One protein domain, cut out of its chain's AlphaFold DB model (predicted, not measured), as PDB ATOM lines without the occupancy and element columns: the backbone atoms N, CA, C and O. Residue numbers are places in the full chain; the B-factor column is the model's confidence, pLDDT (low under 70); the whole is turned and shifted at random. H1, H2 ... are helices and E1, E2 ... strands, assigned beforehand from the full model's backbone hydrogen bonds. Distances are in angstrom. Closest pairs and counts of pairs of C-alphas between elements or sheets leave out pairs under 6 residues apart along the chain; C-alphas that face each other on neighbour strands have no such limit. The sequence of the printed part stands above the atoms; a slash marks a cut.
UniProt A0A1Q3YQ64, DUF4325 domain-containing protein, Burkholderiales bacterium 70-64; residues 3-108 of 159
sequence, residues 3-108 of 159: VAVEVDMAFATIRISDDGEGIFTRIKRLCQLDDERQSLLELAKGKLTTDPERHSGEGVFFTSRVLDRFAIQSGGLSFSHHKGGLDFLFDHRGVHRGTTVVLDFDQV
ATOM      1  N   VAL A   3     -13.109 -33.278  23.088       79.19
ATOM      2  CA  VAL A   3     -11.900 -32.545  23.429       79.19
ATOM      3  C   VAL A   3     -12.325 -31.116  23.744       79.19
ATOM      4  O   VAL A   3     -13.239 -30.570  23.127       79.19
ATOM      5  N   ALA A   4     -11.738 -30.572  24.793       79.50
ATOM      6  CA  ALA A   4     -11.919 -29.209  25.221       79.50
ATOM      7  C   ALA A   4     -10.556 -28.543  25.273       79.50
ATOM      8  O   ALA A   4      -9.586 -29.151  25.718       79.50
ATOM      9  N   VAL A   5     -10.475 -27.313  24.798       77.62
ATOM     10  CA  VAL A   5      -9.258 -26.512  24.897       77.62
ATOM     11  C   VAL A   5      -9.633 -25.229  25.601       77.62
ATOM     12  O   VAL A   5     -10.562 -24.554  25.170       77.62
ATOM     13  N   GLU A   6      -8.910 -24.933  26.664       77.25
ATOM     14  CA  GLU A   6      -9.038 -23.780  27.533       77.25
ATOM     15  C   GLU A   6      -7.718 -23.014  27.474       77.25
ATOM     16  O   GLU A   6      -6.649 -23.609  27.564       77.25
ATOM     17  N   VAL A   7      -7.759 -21.707  27.247       71.25
ATOM     18  CA  VAL A   7      -6.541 -20.889  27.142       71.25
ATOM     19  C   VAL A   7      -6.757 -19.618  27.927       71.25
ATOM     20  O   VAL A   7      -7.628 -18.859  27.507       71.25
ATOM     21  N   ASP A   8      -5.960 -19.388  28.976       71.00
ATOM     22  CA  ASP A   8      -5.959 -18.189  29.814       71.00
ATOM     23  C   ASP A   8      -4.574 -17.543  30.046       71.00
ATOM     24  O   ASP A   8      -3.593 -17.855  29.375       71.00
ATOM     25  N   MET A   9      -4.527 -16.539  30.936       67.50
ATOM     26  CA  MET A   9      -3.316 -15.805  31.333       67.50
ATOM     27  C   MET A   9      -2.224 -16.645  31.983       67.50
ATOM     28  O   MET A   9      -1.041 -16.326  31.863       67.50
ATOM     29  N   ALA A  10      -2.638 -17.604  32.792       69.81
ATOM     30  CA  ALA A  10      -1.795 -18.399  33.653       69.81
ATOM     31  C   ALA A  10      -1.533 -19.774  33.050       69.81
ATOM     32  O   ALA A  10      -0.510 -20.352  33.394       69.81
ATOM     33  N   PHE A  11      -2.396 -20.269  32.162       73.81
ATOM     34  CA  PHE A  11      -2.241 -21.576  31.556       73.81
ATOM     35  C   PHE A  11      -2.958 -21.750  30.208       73.81
ATOM     36  O   PHE A  11      -3.912 -21.051  29.875       73.81
ATOM     37  N   ALA A  12      -2.538 -22.747  29.432       79.88
ATOM     38  CA  ALA A  12      -3.369 -23.373  28.409       79.88
ATOM     39  C   ALA A  12      -3.604 -24.831  28.790       79.88
ATOM     40  O   ALA A  12      -2.661 -25.573  29.017       79.88
ATOM     41  N   THR A  13      -4.861 -25.254  28.814       83.56
ATOM     42  CA  THR A  13      -5.268 -26.618  29.130       83.56
ATOM     43  C   THR A  13      -5.982 -27.256  27.943       83.56
ATOM     44  O   THR A  13      -6.950 -26.727  27.408       83.56
ATOM     45  N   ILE A  14      -5.556 -28.451  27.552       83.00
ATOM     46  CA  ILE A  14      -6.275 -29.327  26.631       83.00
ATOM     47  C   ILE A  14      -6.809 -30.505  27.439       83.00
ATOM     48  O   ILE A  14      -6.050 -31.269  28.032       83.00
ATOM     49  N   ARG A  15      -8.126 -30.685  27.431       85.44
ATOM     50  CA  ARG A  15      -8.820 -31.795  28.071       85.44
ATOM     51  C   ARG A  15      -9.402 -32.729  27.020       85.44
ATOM     52  O   ARG A  15     -10.311 -32.359  26.294       85.44
ATOM     53  N   ILE A  16      -8.924 -33.961  26.965       84.56
ATOM     54  CA  ILE A  16      -9.430 -35.019  26.085       84.56
ATOM     55  C   ILE A  16     -10.269 -35.959  26.938       84.56
ATOM     56  O   ILE A  16      -9.821 -36.391  27.987       84.56
ATOM     57  N   SER A  17     -11.496 -36.263  26.539       86.62
ATOM     58  CA  SER A  17     -12.426 -37.103  27.290       86.62
ATOM     59  C   SER A  17     -13.118 -38.123  26.394       86.62
ATOM     60  O   SER A  17     -13.562 -37.817  25.289       86.62
ATOM     61  N   ASP A  18     -13.288 -39.340  26.875       84.75
ATOM     62  CA  ASP A  18     -14.112 -40.363  26.241       84.75
ATOM     63  C   ASP A  18     -15.053 -40.997  27.267       84.75
ATOM     64  O   ASP A  18     -14.827 -40.877  28.465       84.75
ATOM     65  N   ASP A  19     -16.107 -41.662  26.788       87.94
ATOM     66  CA  ASP A  19     -17.071 -42.397  27.624       87.94
ATOM     67  C   ASP A  19     -16.864 -43.926  27.506       87.94
ATOM     68  O   ASP A  19     -17.813 -44.710  27.624       87.94
ATOM     69  N   GLY A  20     -15.640 -44.353  27.178       87.44
ATOM     70  CA  GLY A  20     -15.242 -45.743  26.965       87.44
ATOM     71  C   GLY A  20     -15.081 -46.550  28.257       87.44
ATOM     72  O   GLY A  20     -15.632 -46.215  29.305       87.44
ATOM     73  N   GLU A  21     -14.328 -47.654  28.192       90.69
ATOM     74  CA  GLU A  21     -14.117 -48.549  29.349       90.69
ATOM     75  C   GLU A  21     -13.245 -47.934  30.462       90.69
ATOM     76  O   GLU A  21     -13.280 -48.407  31.598       90.69
ATOM     77  N   GLY A  22     -12.499 -46.868  30.152       89.50
ATOM     78  CA  GLY A  22     -11.524 -46.256  31.052       89.50
ATOM     79  C   GLY A  22     -10.136 -46.892  30.935       89.50
ATOM     80  O   GLY A  22      -9.989 -48.112  30.835       89.50
ATOM     81  N   ILE A  23      -9.092 -46.064  30.932       87.56
ATOM     82  CA  ILE A  23      -7.710 -46.508  30.702       87.56
ATOM     83  C   ILE A  23      -7.203 -47.486  31.770       87.56
ATOM     84  O   ILE A  23      -6.569 -48.478  31.420       87.56
ATOM     85  N   PHE A  24      -7.505 -47.264  33.053       88.50
ATOM     86  CA  PHE A  24      -7.034 -48.151  34.125       88.50
ATOM     87  C   PHE A  24      -7.746 -49.505  34.080       88.50
ATOM     88  O   PHE A  24      -7.091 -50.541  34.160       88.50
ATOM     89  N   THR A  25      -9.057 -49.513  33.825       90.62
ATOM     90  CA  THR A  25      -9.831 -50.734  33.561       90.62
ATOM     91  C   THR A  25      -9.249 -51.511  32.379       90.62
ATOM     92  O   THR A  25      -9.062 -52.730  32.441       90.62
ATOM     93  N   ARG A  26      -8.918 -50.799  31.294       90.12
ATOM     94  CA  ARG A  26      -8.335 -51.379  30.083       90.12
ATOM     95  C   ARG A  26      -6.969 -52.003  30.346       90.12
ATOM     96  O   ARG A  26      -6.745 -53.141  29.939       90.12
ATOM     97  N   ILE A  27      -6.070 -51.283  31.016       87.88
ATOM     98  CA  ILE A  27      -4.726 -51.773  31.349       87.88
ATOM     99  C   ILE A  27      -4.827 -52.984  32.268       87.88
ATOM    100  O   ILE A  27      -4.224 -54.007  31.960       87.88
ATOM    101  N   LYS A  28      -5.654 -52.925  33.320       91.81
ATOM    102  CA  LYS A  28      -5.913 -54.073  34.194       91.81
ATOM    103  C   LYS A  28      -6.295 -55.311  33.385       91.81
ATOM    104  O   LYS A  28      -5.699 -56.370  33.562       91.81
ATOM    105  N   ARG A  29      -7.263 -55.175  32.474       92.88
ATOM    106  CA  ARG A  29      -7.746 -56.280  31.635       92.88
ATOM    107  C   ARG A  29      -6.656 -56.832  30.713       92.88
ATOM    108  O   ARG A  29      -6.548 -58.045  30.571       92.88
ATOM    109  N   LEU A  30      -5.882 -55.960  30.067       87.75
ATOM    110  CA  LEU A  30      -4.874 -56.360  29.078       87.75
ATOM    111  C   LEU A  30      -3.601 -56.921  29.719       87.75
ATOM    112  O   LEU A  30      -3.017 -57.858  29.184       87.75
ATOM    113  N   CYS A  31      -3.204 -56.389  30.872       87.00
ATOM    114  CA  CYS A  31      -2.043 -56.837  31.639       87.00
ATOM    115  C   CYS A  31      -2.389 -57.913  32.682       87.00
ATOM    116  O   CYS A  31      -1.497 -58.347  33.404       87.00
ATOM    117  N   GLN A  32      -3.656 -58.343  32.754       92.12
ATOM    118  CA  GLN A  32      -4.159 -59.354  33.697       92.12
ATOM    119  C   GLN A  32      -3.829 -59.021  35.162       92.12
ATOM    120  O   GLN A  32      -3.379 -59.870  35.924       92.12
ATOM    121  N   LEU A  33      -4.042 -57.759  35.541       92.50
ATOM    122  CA  LEU A  33      -3.767 -57.253  36.885       92.50
ATOM    123  C   LEU A  33      -4.946 -57.530  37.825       92.50
ATOM    124  O   LEU A  33      -6.110 -57.520  37.411       92.50
ATOM    125  N   ASP A  34      -4.660 -57.700  39.113       92.50
ATOM    126  CA  ASP A  34      -5.691 -57.970  40.124       92.50
ATOM    127  C   ASP A  34      -6.485 -56.702  40.483       92.50
ATOM    128  O   ASP A  34      -7.707 -56.734  40.679       92.50
ATOM    129  N   ASP A  35      -5.805 -55.552  40.498       88.75
ATOM    130  CA  ASP A  35      -6.334 -54.256  40.933       88.75
ATOM    131  C   ASP A  35      -6.038 -53.167  39.884       88.75
ATOM    132  O   ASP A  35      -4.950 -53.109  39.310       88.75
ATOM    133  N   GLU A  36      -6.995 -52.267  39.639       86.69
ATOM    134  CA  GLU A  36      -6.813 -51.119  38.739       86.69
ATOM    135  C   GLU A  36      -5.687 -50.189  39.207       86.69
ATOM    136  O   GLU A  36      -4.996 -49.604  38.375       86.69
ATOM    137  N   ARG A  37      -5.416 -50.119  40.518       85.81
ATOM    138  CA  ARG A  37      -4.294 -49.368  41.101       85.81
ATOM    139  C   ARG A  37      -2.937 -49.843  40.582       85.81
ATOM    140  O   ARG A  37      -2.022 -49.036  40.462       85.81
ATOM    141  N   GLN A  38      -2.798 -51.122  40.224       88.62
ATOM    142  CA  GLN A  38      -1.566 -51.637  39.613       88.62
ATOM    143  C   GLN A  38      -1.343 -51.057  38.205       88.62
ATOM    144  O   GLN A  38      -0.201 -50.878  37.789       88.62
ATOM    145  N   SER A  39      -2.411 -50.664  37.502       86.88
ATOM    146  CA  SER A  39      -2.316 -50.019  36.184       86.88
ATOM    147  C   SER A  39      -1.585 -48.676  36.239       86.88
ATOM    148  O   SER A  39      -0.940 -48.282  35.269       86.88
ATOM    149  N   LEU A  40      -1.651 -47.980  37.380       81.56
ATOM    150  CA  LEU A  40      -0.919 -46.730  37.605       81.56
ATOM    151  C   LEU A  40       0.592 -46.972  37.619       81.56
ATOM    152  O   LEU A  40       1.341 -46.199  37.027       81.56
ATOM    153  N   LEU A  41       1.032 -48.067  38.247       80.88
ATOM    154  CA  LEU A  41       2.442 -48.452  38.279       80.88
ATOM    155  C   LEU A  41       2.944 -48.823  36.882       80.88
ATOM    156  O   LEU A  41       4.046 -48.430  36.513       80.88
ATOM    157  N   GLU A  42       2.139 -49.533  36.089       82.88
ATOM    158  CA  GLU A  42       2.501 -49.861  34.706       82.88
ATOM    159  C   GLU A  42       2.643 -48.609  33.829       82.88
ATOM    160  O   GLU A  42       3.615 -48.491  33.083       82.88
ATOM    161  N   LEU A  43       1.738 -47.632  33.963       79.06
ATOM    162  CA  LEU A  43       1.865 -46.337  33.282       79.06
ATOM    163  C   LEU A  43       3.118 -45.571  33.729       79.06
ATOM    164  O   LEU A  43       3.831 -45.016  32.892       79.06
ATOM    165  N   ALA A  44       3.427 -45.585  35.028       76.94
ATOM    166  CA  ALA A  44       4.583 -44.887  35.586       76.94
ATOM    167  C   ALA A  44       5.936 -45.443  35.103       76.94
ATOM    168  O   ALA A  44       6.927 -44.716  35.117       76.94
ATOM    169  N   LYS A  45       5.999 -46.700  34.638       78.56
ATOM    170  CA  LYS A  45       7.225 -47.281  34.051       78.56
ATOM    171  C   LYS A  45       7.604 -46.661  32.706       78.56
ATOM    172  O   LYS A  45       8.749 -46.789  32.280       78.56
ATOM    173  N   GLY A  46       6.653 -46.031  32.018       70.06
ATOM    174  CA  GLY A  46       6.908 -45.238  30.819       70.06
ATOM    175  C   GLY A  46       7.166 -45.990  29.515       70.06
ATOM    176  O   GLY A  46       7.604 -45.375  28.550       70.06
ATOM    177  N   LYS A  47       6.889 -47.298  29.468       72.62
ATOM    178  CA  LYS A  47       7.020 -48.144  28.261       72.62
ATOM    179  C   LYS A  47       5.803 -49.035  28.018       72.62
ATOM    180  O   LYS A  47       5.903 -50.092  27.397       72.62
ATOM    181  N   LEU A  48       4.657 -48.661  28.577       75.62
ATOM    182  CA  LEU A  48       3.465 -49.488  28.498       75.62
ATOM    183  C   LEU A  48       2.849 -49.390  27.099       75.62
ATOM    184  O   LEU A  48       2.337 -48.345  26.707       75.62
ATOM    185  N   THR A  49       2.861 -50.499  26.366       74.06
ATOM    186  CA  THR A  49       2.191 -50.636  25.071       74.06
ATOM    187  C   THR A  49       1.375 -51.917  25.020       74.06
ATOM    188  O   THR A  49       1.780 -52.951  25.547       74.06
ATOM    189  N   THR A  50       0.218 -51.850  24.366       67.75
ATOM    190  CA  THR A  50      -0.638 -53.011  24.081       67.75
ATOM    191  C   THR A  50      -0.496 -53.484  22.631       67.75
ATOM    192  O   THR A  50      -1.194 -54.405  22.224       67.75
ATOM    193  N   ASP A  51       0.371 -52.831  21.851       72.12
ATOM    194  CA  ASP A  51       0.721 -53.166  20.466       72.12
ATOM    195  C   ASP A  51       2.208 -52.821  20.229       72.12
ATOM    196  O   ASP A  51       2.522 -51.762  19.682       72.12
ATOM    197  N   PRO A  52       3.146 -53.662  20.705       72.50
ATOM    198  CA  PRO A  52       4.577 -53.355  20.684       72.50
ATOM    199  C   PRO A  52       5.177 -53.242  19.279       72.50
ATOM    200  O   PRO A  52       6.199 -52.583  19.109       72.50
ATOM    201  N   GLU A  53       4.566 -53.883  18.277       77.25
ATOM    202  CA  GLU A  53       5.070 -53.854  16.899       77.25
ATOM    203  C   GLU A  53       4.835 -52.500  16.221       77.25
ATOM    204  O   GLU A  53       5.562 -52.139  15.297       77.25
ATOM    205  N   ARG A  54       3.826 -51.742  16.673       67.81
ATOM    206  CA  ARG A  54       3.417 -50.471  16.052       67.81
ATOM    207  C   ARG A  54       3.494 -49.276  16.993       67.81
ATOM    208  O   ARG A  54       3.580 -48.143  16.526       67.81
ATOM    209  N   HIS A  55       3.486 -49.506  18.302       66.38
ATOM    210  CA  HIS A  55       3.494 -48.463  19.320       66.38
ATOM    211  C   HIS A  55       4.568 -48.747  20.369       66.38
ATOM    212  O   HIS A  55       4.489 -49.729  21.105       66.38
ATOM    213  N   SER A  56       5.527 -47.831  20.513       70.19
ATOM    214  CA  SER A  56       6.605 -47.928  21.510       70.19
ATOM    215  C   SER A  56       6.115 -47.893  22.963       70.19
ATOM    216  O   SER A  56       6.866 -48.238  23.870       70.19
ATOM    217  N   GLY A  57       4.867 -47.470  23.207       66.81
ATOM    218  CA  GLY A  57       4.302 -47.324  24.560       66.81
ATOM    219  C   GLY A  57       4.815 -46.110  25.324       66.81
ATOM    220  O   GLY A  57       4.525 -45.925  26.501       66.81
ATOM    221  N   GLU A  58       5.585 -45.279  24.637       67.31
ATOM    222  CA  GLU A  58       6.302 -44.148  25.204       67.31
ATOM    223  C   GLU A  58       5.470 -42.858  25.140       67.31
ATOM    224  O   GLU A  58       5.616 -41.991  25.996       67.31
ATOM    225  N   GLY A  59       4.534 -42.742  24.189       69.25
ATOM    226  CA  GLY A  59       3.808 -41.499  23.892       69.25
ATOM    227  C   GLY A  59       3.194 -40.817  25.119       69.25
ATOM    228  O   GLY A  59       3.564 -39.695  25.443       69.25
ATOM    229  N   VAL A  60       2.319 -41.512  25.854       70.69
ATOM    230  CA  VAL A  60       1.634 -40.952  27.037       70.69
ATOM    231  C   VAL A  60       2.627 -40.526  28.125       70.69
ATOM    232  O   VAL A  60       2.472 -39.471  28.737       70.69
ATOM    233  N   PHE A  61       3.677 -41.320  28.349       71.62
ATOM    234  CA  PHE A  61       4.675 -41.029  29.371       71.62
ATOM    235  C   PHE A  61       5.576 -39.857  28.984       71.62
ATOM    236  O   PHE A  61       5.762 -38.951  29.793       71.62
ATOM    237  N   PHE A  62       6.098 -39.816  27.757       69.38
ATOM    238  CA  PHE A  62       6.908 -38.685  27.303       69.38
ATOM    239  C   PHE A  62       6.099 -37.394  27.269       69.38
ATOM    240  O   PHE A  62       6.582 -36.382  27.768       69.38
ATOM    241  N   THR A  63       4.855 -37.429  26.778       69.50
ATOM    242  CA  THR A  63       3.959 -36.268  26.842       69.50
ATOM    243  C   THR A  63       3.803 -35.786  28.283       69.50
ATOM    244  O   THR A  63       3.952 -34.593  28.532       69.50
ATOM    245  N   SER A  64       3.627 -36.693  29.254       72.12
ATOM    246  CA  SER A  64       3.526 -36.305  30.666       72.12
ATOM    247  C   SER A  64       4.766 -35.597  31.216       72.12
ATOM    248  O   SER A  64       4.635 -34.818  32.148       72.12
ATOM    249  N   ARG A  65       5.961 -35.862  30.671       72.19
ATOM    250  CA  ARG A  65       7.234 -35.291  31.146       72.19
ATOM    251  C   ARG A  65       7.581 -33.944  30.513       72.19
ATOM    252  O   ARG A  65       8.415 -33.226  31.055       72.19
ATOM    253  N   VAL A  66       7.002 -33.637  29.356       69.81
ATOM    254  CA  VAL A  66       7.262 -32.386  28.623       69.81
ATOM    255  C   VAL A  66       6.344 -31.258  29.096       69.81
ATOM    256  O   VAL A  66       6.726 -30.094  29.014       69.81
ATOM    257  N   LEU A  67       5.157 -31.599  29.595       72.06
ATOM    258  CA  LEU A  67       4.157 -30.638  30.053       72.06
ATOM    259  C   LEU A  67       4.455 -30.131  31.465       72.06
ATOM    260  O   LEU A  67       5.035 -30.847  32.284       72.06
ATOM    261  N   ASP A  68       4.018 -28.907  31.759       77.38
ATOM    262  CA  ASP A  68       4.119 -28.348  33.109       77.38
ATOM    263  C   ASP A  68       3.164 -29.075  34.065       77.38
ATOM    264  O   ASP A  68       3.547 -29.428  35.190       77.38
ATOM    265  N   ARG A  69       1.968 -29.411  33.564       80.06
ATOM    266  CA  ARG A  69       1.006 -30.302  34.207       80.06
ATOM    267  C   ARG A  69       0.432 -31.326  33.237       80.06
ATOM    268  O   ARG A  69       0.081 -31.051  32.095       80.06
ATOM    269  N   PHE A  70       0.282 -32.540  33.742       83.25
ATOM    270  CA  PHE A  70      -0.359 -33.642  33.047       83.25
ATOM    271  C   PHE A  70      -1.238 -34.407  34.023       83.25
ATOM    272  O   PHE A  70      -0.807 -34.710  35.134       83.25
ATOM    273  N   ALA A  71      -2.450 -34.775  33.623       86.06
ATOM    274  CA  ALA A  71      -3.277 -35.670  34.417       86.06
ATOM    275  C   ALA A  71      -4.079 -36.637  33.550       86.06
ATOM    276  O   ALA A  71      -4.486 -36.317  32.440       86.06
ATOM    277  N   ILE A  72      -4.343 -37.822  34.086       85.69
ATOM    278  CA  ILE A  72      -5.290 -38.794  33.556       85.69
ATOM    279  C   ILE A  72      -6.232 -39.180  34.687       85.69
ATOM    280  O   ILE A  72      -5.782 -39.614  35.742       85.69
ATOM    281  N   GLN A  73      -7.530 -39.063  34.453       87.88
ATOM    282  CA  GLN A  73      -8.594 -39.419  35.381       87.88
ATOM    283  C   GLN A  73      -9.503 -40.450  34.717       87.88
ATOM    284  O   GLN A  73      -9.899 -40.284  33.565       87.88
ATOM    285  N   SER A  74      -9.823 -41.533  35.419       87.69
ATOM    286  CA  SER A  74     -10.701 -42.589  34.904       87.69
ATOM    287  C   SER A  74     -11.261 -43.399  36.065       87.69
ATOM    288  O   SER A  74     -10.502 -43.878  36.909       87.69
ATOM    289  N   GLY A  75     -12.581 -43.596  36.097       85.44
ATOM    290  CA  GLY A  75     -13.241 -44.207  37.249       85.44
ATOM    291  C   GLY A  75     -12.959 -43.397  38.516       85.44
ATOM    292  O   GLY A  75     -13.152 -42.184  38.520       85.44
ATOM    293  N   GLY A  76     -12.482 -44.070  39.565       83.81
ATOM    294  CA  GLY A  76     -12.050 -43.426  40.807       83.81
ATOM    295  C   GLY A  76     -10.565 -43.062  40.851       83.81
ATOM    296  O   GLY A  76     -10.130 -42.487  41.837       83.81
ATOM    297  N   LEU A  77      -9.769 -43.386  39.830       84.69
ATOM    298  CA  LEU A  77      -8.313 -43.239  39.877       84.69
ATOM    299  C   LEU A  77      -7.832 -42.008  39.104       84.69
ATOM    300  O   LEU A  77      -8.378 -41.650  38.057       84.69
ATOM    301  N   SER A  78      -6.755 -41.402  39.604       84.12
ATOM    302  CA  SER A  78      -6.047 -40.307  38.943       84.12
ATOM    303  C   SER A  78      -4.545 -40.580  38.901       84.12
ATOM    304  O   SER A  78      -3.943 -40.908  39.921       84.12
ATOM    305  N   PHE A  79      -3.943 -40.403  37.729       83.19
ATOM    306  CA  PHE A  79      -2.501 -40.295  37.519       83.19
ATOM    307  C   PHE A  79      -2.191 -38.839  37.201       83.19
ATOM    308  O   PHE A  79      -2.848 -38.262  36.343       83.19
ATOM    309  N   SER A  80      -1.224 -38.223  37.870       83.19
ATOM    310  CA  SER A  80      -0.851 -36.841  37.573       83.19
ATOM    311  C   SER A  80       0.650 -36.648  37.635       83.19
ATOM    312  O   SER A  80       1.328 -37.336  38.390       83.19
ATOM    313  N   HIS A  81       1.139 -35.713  36.834       80.31
ATOM    314  CA  HIS A  81       2.494 -35.208  36.881       80.31
ATOM    315  C   HIS A  81       2.469 -33.688  36.938       80.31
ATOM    316  O   HIS A  81       1.770 -33.042  36.157       80.31
ATOM    317  N   HIS A  82       3.250 -33.129  37.855       78.44
ATOM    318  CA  HIS A  82       3.478 -31.696  37.962       78.44
ATOM    319  C   HIS A  82       4.978 -31.453  38.029       78.44
ATOM    320  O   HIS A  82       5.673 -32.024  38.874       78.44
ATOM    321  N   LYS A  83       5.485 -30.554  37.193       68.50
ATOM    322  CA  LYS A  83       6.895 -30.168  37.219       68.50
ATOM    323  C   LYS A  83       7.251 -29.572  38.588       68.50
ATOM    324  O   LYS A  83       6.671 -28.574  39.003       68.50
ATOM    325  N   GLY A  84       8.151 -30.217  39.332       59.56
ATOM    326  CA  GLY A  84       8.547 -29.793  40.686       59.56
ATOM    327  C   GLY A  84       7.553 -30.120  41.814       59.56
ATOM    328  O   GLY A  84       7.788 -29.707  42.948       59.56
ATOM    329  N   GLY A  85       6.472 -30.853  41.528       58.16
ATOM    330  CA  GLY A  85       5.485 -31.314  42.509       58.16
ATOM    331  C   GLY A  85       5.528 -32.829  42.733       58.16
ATOM    332  O   GLY A  85       6.240 -33.553  42.042       58.16
ATOM    333  N   LEU A  86       4.763 -33.311  43.716       47.69
ATOM    334  CA  LEU A  86       4.555 -34.743  43.935       47.69
ATOM    335  C   LEU A  86       3.451 -35.247  42.989       47.69
ATOM    336  O   LEU A  86       2.392 -34.625  42.910       47.69
ATOM    337  N   ASP A  87       3.678 -36.372  42.310       62.78
ATOM    338  CA  ASP A  87       2.647 -37.053  41.519       62.78
ATOM    339  C   ASP A  87       1.523 -37.515  42.471       62.78
ATOM    340  O   ASP A  87       1.755 -38.298  43.397       62.78
ATOM    341  N   PHE A  88       0.300 -37.008  42.287       61.34
ATOM    342  CA  PHE A  88      -0.829 -37.359  43.145       61.34
ATOM    343  C   PHE A  88      -1.629 -38.530  42.581       61.34
ATOM    344  O   PHE A  88      -1.967 -38.568  41.394       61.34
ATOM    345  N   LEU A  89      -1.979 -39.445  43.486       58.44
ATOM    346  CA  LEU A  89      -2.707 -40.678  43.227       58.44
ATOM    347  C   LEU A  89      -3.927 -40.696  44.155       58.44
ATOM    348  O   LEU A  89      -3.841 -41.110  45.310       58.44
ATOM    349  N   PHE A  90      -5.044 -40.140  43.686       63.44
ATOM    350  CA  PHE A  90      -6.271 -40.027  44.477       63.44
ATOM    351  C   PHE A  90      -7.311 -41.058  44.034       63.44
ATOM    352  O   PHE A  90      -7.553 -41.209  42.838       63.44
ATOM    353  N   ASP A  91      -7.938 -41.708  45.018       58.03
ATOM    354  CA  ASP A  91      -9.178 -42.481  44.884       58.03
ATOM    355  C   ASP A  91     -10.353 -41.513  45.135       58.03
ATOM    356  O   ASP A  91     -10.658 -41.171  46.282       58.03
ATOM    357  N   HIS A  92     -10.945 -40.958  44.077       58.31
ATOM    358  CA  HIS A  92     -12.153 -40.143  44.198       58.31
ATOM    359  C   HIS A  92     -13.383 -41.054  44.187       58.31
ATOM    360  O   HIS A  92     -13.563 -41.873  43.290       58.31
ATOM    361  N   ARG A  93     -14.295 -40.861  45.151       51.12
ATOM    362  CA  ARG A  93     -15.596 -41.558  45.223       51.12
ATOM    363  C   ARG A  93     -16.597 -41.057  44.166       51.12
ATOM    364  O   ARG A  93     -17.744 -40.759  44.490       51.12
ATOM    365  N   GLY A  94     -16.167 -40.933  42.916       56.19
ATOM    366  CA  GLY A  94     -16.999 -40.600  41.766       56.19
ATOM    367  C   GLY A  94     -16.674 -41.557  40.629       56.19
ATOM    368  O   GLY A  94     -15.540 -41.603  40.173       56.19
ATOM    369  N   VAL A  95     -17.650 -42.347  40.179       57.81
ATOM    370  CA  VAL A  95     -17.463 -43.239  39.027       57.81
ATOM    371  C   VAL A  95     -17.652 -42.411  37.760       57.81
ATOM    372  O   VAL A  95     -18.764 -42.279  37.253       57.81
ATOM    373  N   HIS A  96     -16.570 -41.821  37.258       65.38
ATOM    374  CA  HIS A  96     -16.573 -41.218  35.930       65.38
ATOM    375  C   HIS A  96     -16.337 -42.314  34.891       65.38
ATOM    376  O   HIS A  96     -15.311 -42.994  34.907       65.38
ATOM    377  N   ARG A  97     -17.321 -42.524  34.011       80.75
ATOM    378  CA  ARG A  97     -17.203 -43.479  32.907       80.75
ATOM    379  C   ARG A  97     -16.225 -42.936  31.863       80.75
ATOM    380  O   ARG A  97     -16.345 -41.780  31.478       80.75
ATOM    381  N   GLY A  98     -15.321 -43.796  31.396       88.75
ATOM    382  CA  GLY A  98     -14.314 -43.472  30.388       88.75
ATOM    383  C   GLY A  98     -13.067 -42.791  30.949       88.75
ATOM    384  O   GLY A  98     -12.775 -42.903  32.140       88.75
ATOM    385  N   THR A  99     -12.296 -42.148  30.076       88.56
ATOM    386  CA  THR A  99     -11.012 -41.522  30.429       88.56
ATOM    387  C   THR A  99     -11.068 -40.028  30.173       88.56
ATOM    388  O   THR A  99     -11.601 -39.592  29.161       88.56
ATOM    389  N   THR A 100     -10.481 -39.234  31.064       87.56
ATOM    390  CA  THR A 100     -10.167 -37.824  30.833       87.56
ATOM    391  C   THR A 100      -8.664 -37.609  30.962       87.56
ATOM    392  O   THR A 100      -8.093 -37.911  32.002       87.56
ATOM    393  N   VAL A 101      -8.021 -37.074  29.931       86.12
ATOM    394  CA  VAL A 101      -6.625 -36.626  29.937       86.12
ATOM    395  C   VAL A 101      -6.610 -35.102  29.959       86.12
ATOM    396  O   VAL A 101      -7.339 -34.477  29.196       86.12
ATOM    397  N   VAL A 102      -5.790 -34.512  30.818       84.06
ATOM    398  CA  VAL A 102      -5.561 -33.072  30.939       84.06
ATOM    399  C   VAL A 102      -4.095 -32.807  30.608       84.06
ATOM    400  O   VAL A 102      -3.204 -33.414  31.203       84.06
ATOM    401  N   LEU A 103      -3.860 -31.932  29.640       82.44
ATOM    402  CA  LEU A 103      -2.553 -31.467  29.193       82.44
ATOM    403  C   LEU A 103      -2.507 -29.976  29.503       82.44
ATOM    404  O   LEU A 103      -3.330 -29.246  28.963       82.44
ATOM    405  N   ASP A 104      -1.609 -29.531  30.366       82.19
ATOM    406  CA  ASP A 104      -1.643 -28.173  30.898       82.19
ATOM    407  C   ASP A 104      -0.244 -27.528  30.826       82.19
ATOM    408  O   ASP A 104       0.776 -28.141  31.168       82.19
ATOM    409  N   PHE A 105      -0.213 -26.321  30.264       78.06
ATOM    410  CA  PHE A 105       0.961 -25.505  29.968       78.06
ATOM    411  C   PHE A 105       0.873 -24.235  30.809       78.06
ATOM    412  O   PHE A 105      -0.048 -23.453  30.589       78.06
ATOM    413  N   ASP A 106       1.824 -23.986  31.706       76.06
ATOM    414  CA  ASP A 106       1.796 -22.797  32.565       76.06
ATOM    415  C   ASP A 106       2.384 -21.562  31.840       76.06
ATOM    416  O   ASP A 106       3.246 -21.660  30.968       76.06
ATOM    417  N   GLN A 107       1.938 -20.373  32.249       70.50
ATOM    418  CA  GLN A 107       2.385 -19.039  31.820       70.50
ATOM    419  C   GLN A 107       2.375 -18.805  30.305       70.50
ATOM    420  O   GLN A 107       3.394 -18.493  29.682       70.50
ATOM    421  N   VAL A 108       1.189 -18.872  29.698       70.00
ATOM    422  CA  VAL A 108       1.028 -18.553  28.274       70.00
ATOM    423  C   VAL A 108       1.038 -17.036  28.056       70.00
ATOM    424  O   VAL A 108       0.009 -16.368  27.960       70.00
TER     425      VAL A 108
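This is residues 3 to 108 of the 159 residues of the protein "DUF4325 domain-containing protein" of Burkholderiales bacterium 70-64 (UniProt A0A1Q3YQ64). A twisted wall of four strands has three helices over one face, gathered over edge strand E3, which doubles back on itself at residue 76. Hairpin E1 and E2 reaches towards one end; H1 and H2 lie at the other. The 106 printed residues hold E1, E2, H1, H2, H3, E3 and E4 in that order, with the sheet ordered E1 E2 E4 E3, antiparallel; the class is mixed. It is compact, radius of gyration of the C-alphas 13.9 A, spans 44 by 33 by 26 A.

Look first at E4, residues 91 to 106, and E3, residues 69 to 82, an antiparallel hairpin with N 71 and O 102 within hydrogen-bond range at 2.9 A. E3 bends by 173 degrees at residue 76, E4 by 123 degrees at residue 95. E2, residues 11 to 17, is antiparallel to E4, N 14 to O 103 at 2.8 A. E1, residues 3 to 7, makes a hairpin with E2, N 4 to O 15 at 2.7 A. H1, residues 23 to 31, stands up from the sheet. H2, residues 36 to 44, and H3, residues 59 to 66, run along the strands on the same face as H1. H1 and H2 touch about perpendicular, 89 degrees, closest C-alphas Phe 24 and Ser 39, 5.5 A. In H1 and H3 every O i to N i+4 pair is within hydrogen-bond range, in H2 3 of 5.

Find C-alpha 3 at (-11.900, -32.545, 23.429), where E1 begins, 13.4 A long; E2 spans 19.1 A, H1 11.8 A, H2 13.4 A, H3 10.8 A. E3 returns to 4.7 A from its start; E4 spans 25.7 A, ending at C-alpha 106 (1.796, -22.797, 32.565).

The C-alphas of Met 9 and Gln 32 are farthest apart, 43.6 A. The printed part has no cut; the link H2 to H3 is long, 14 residues. Mean pLDDT of the printed part is 77.5; 25 residues are under 70, among them 83 to 96.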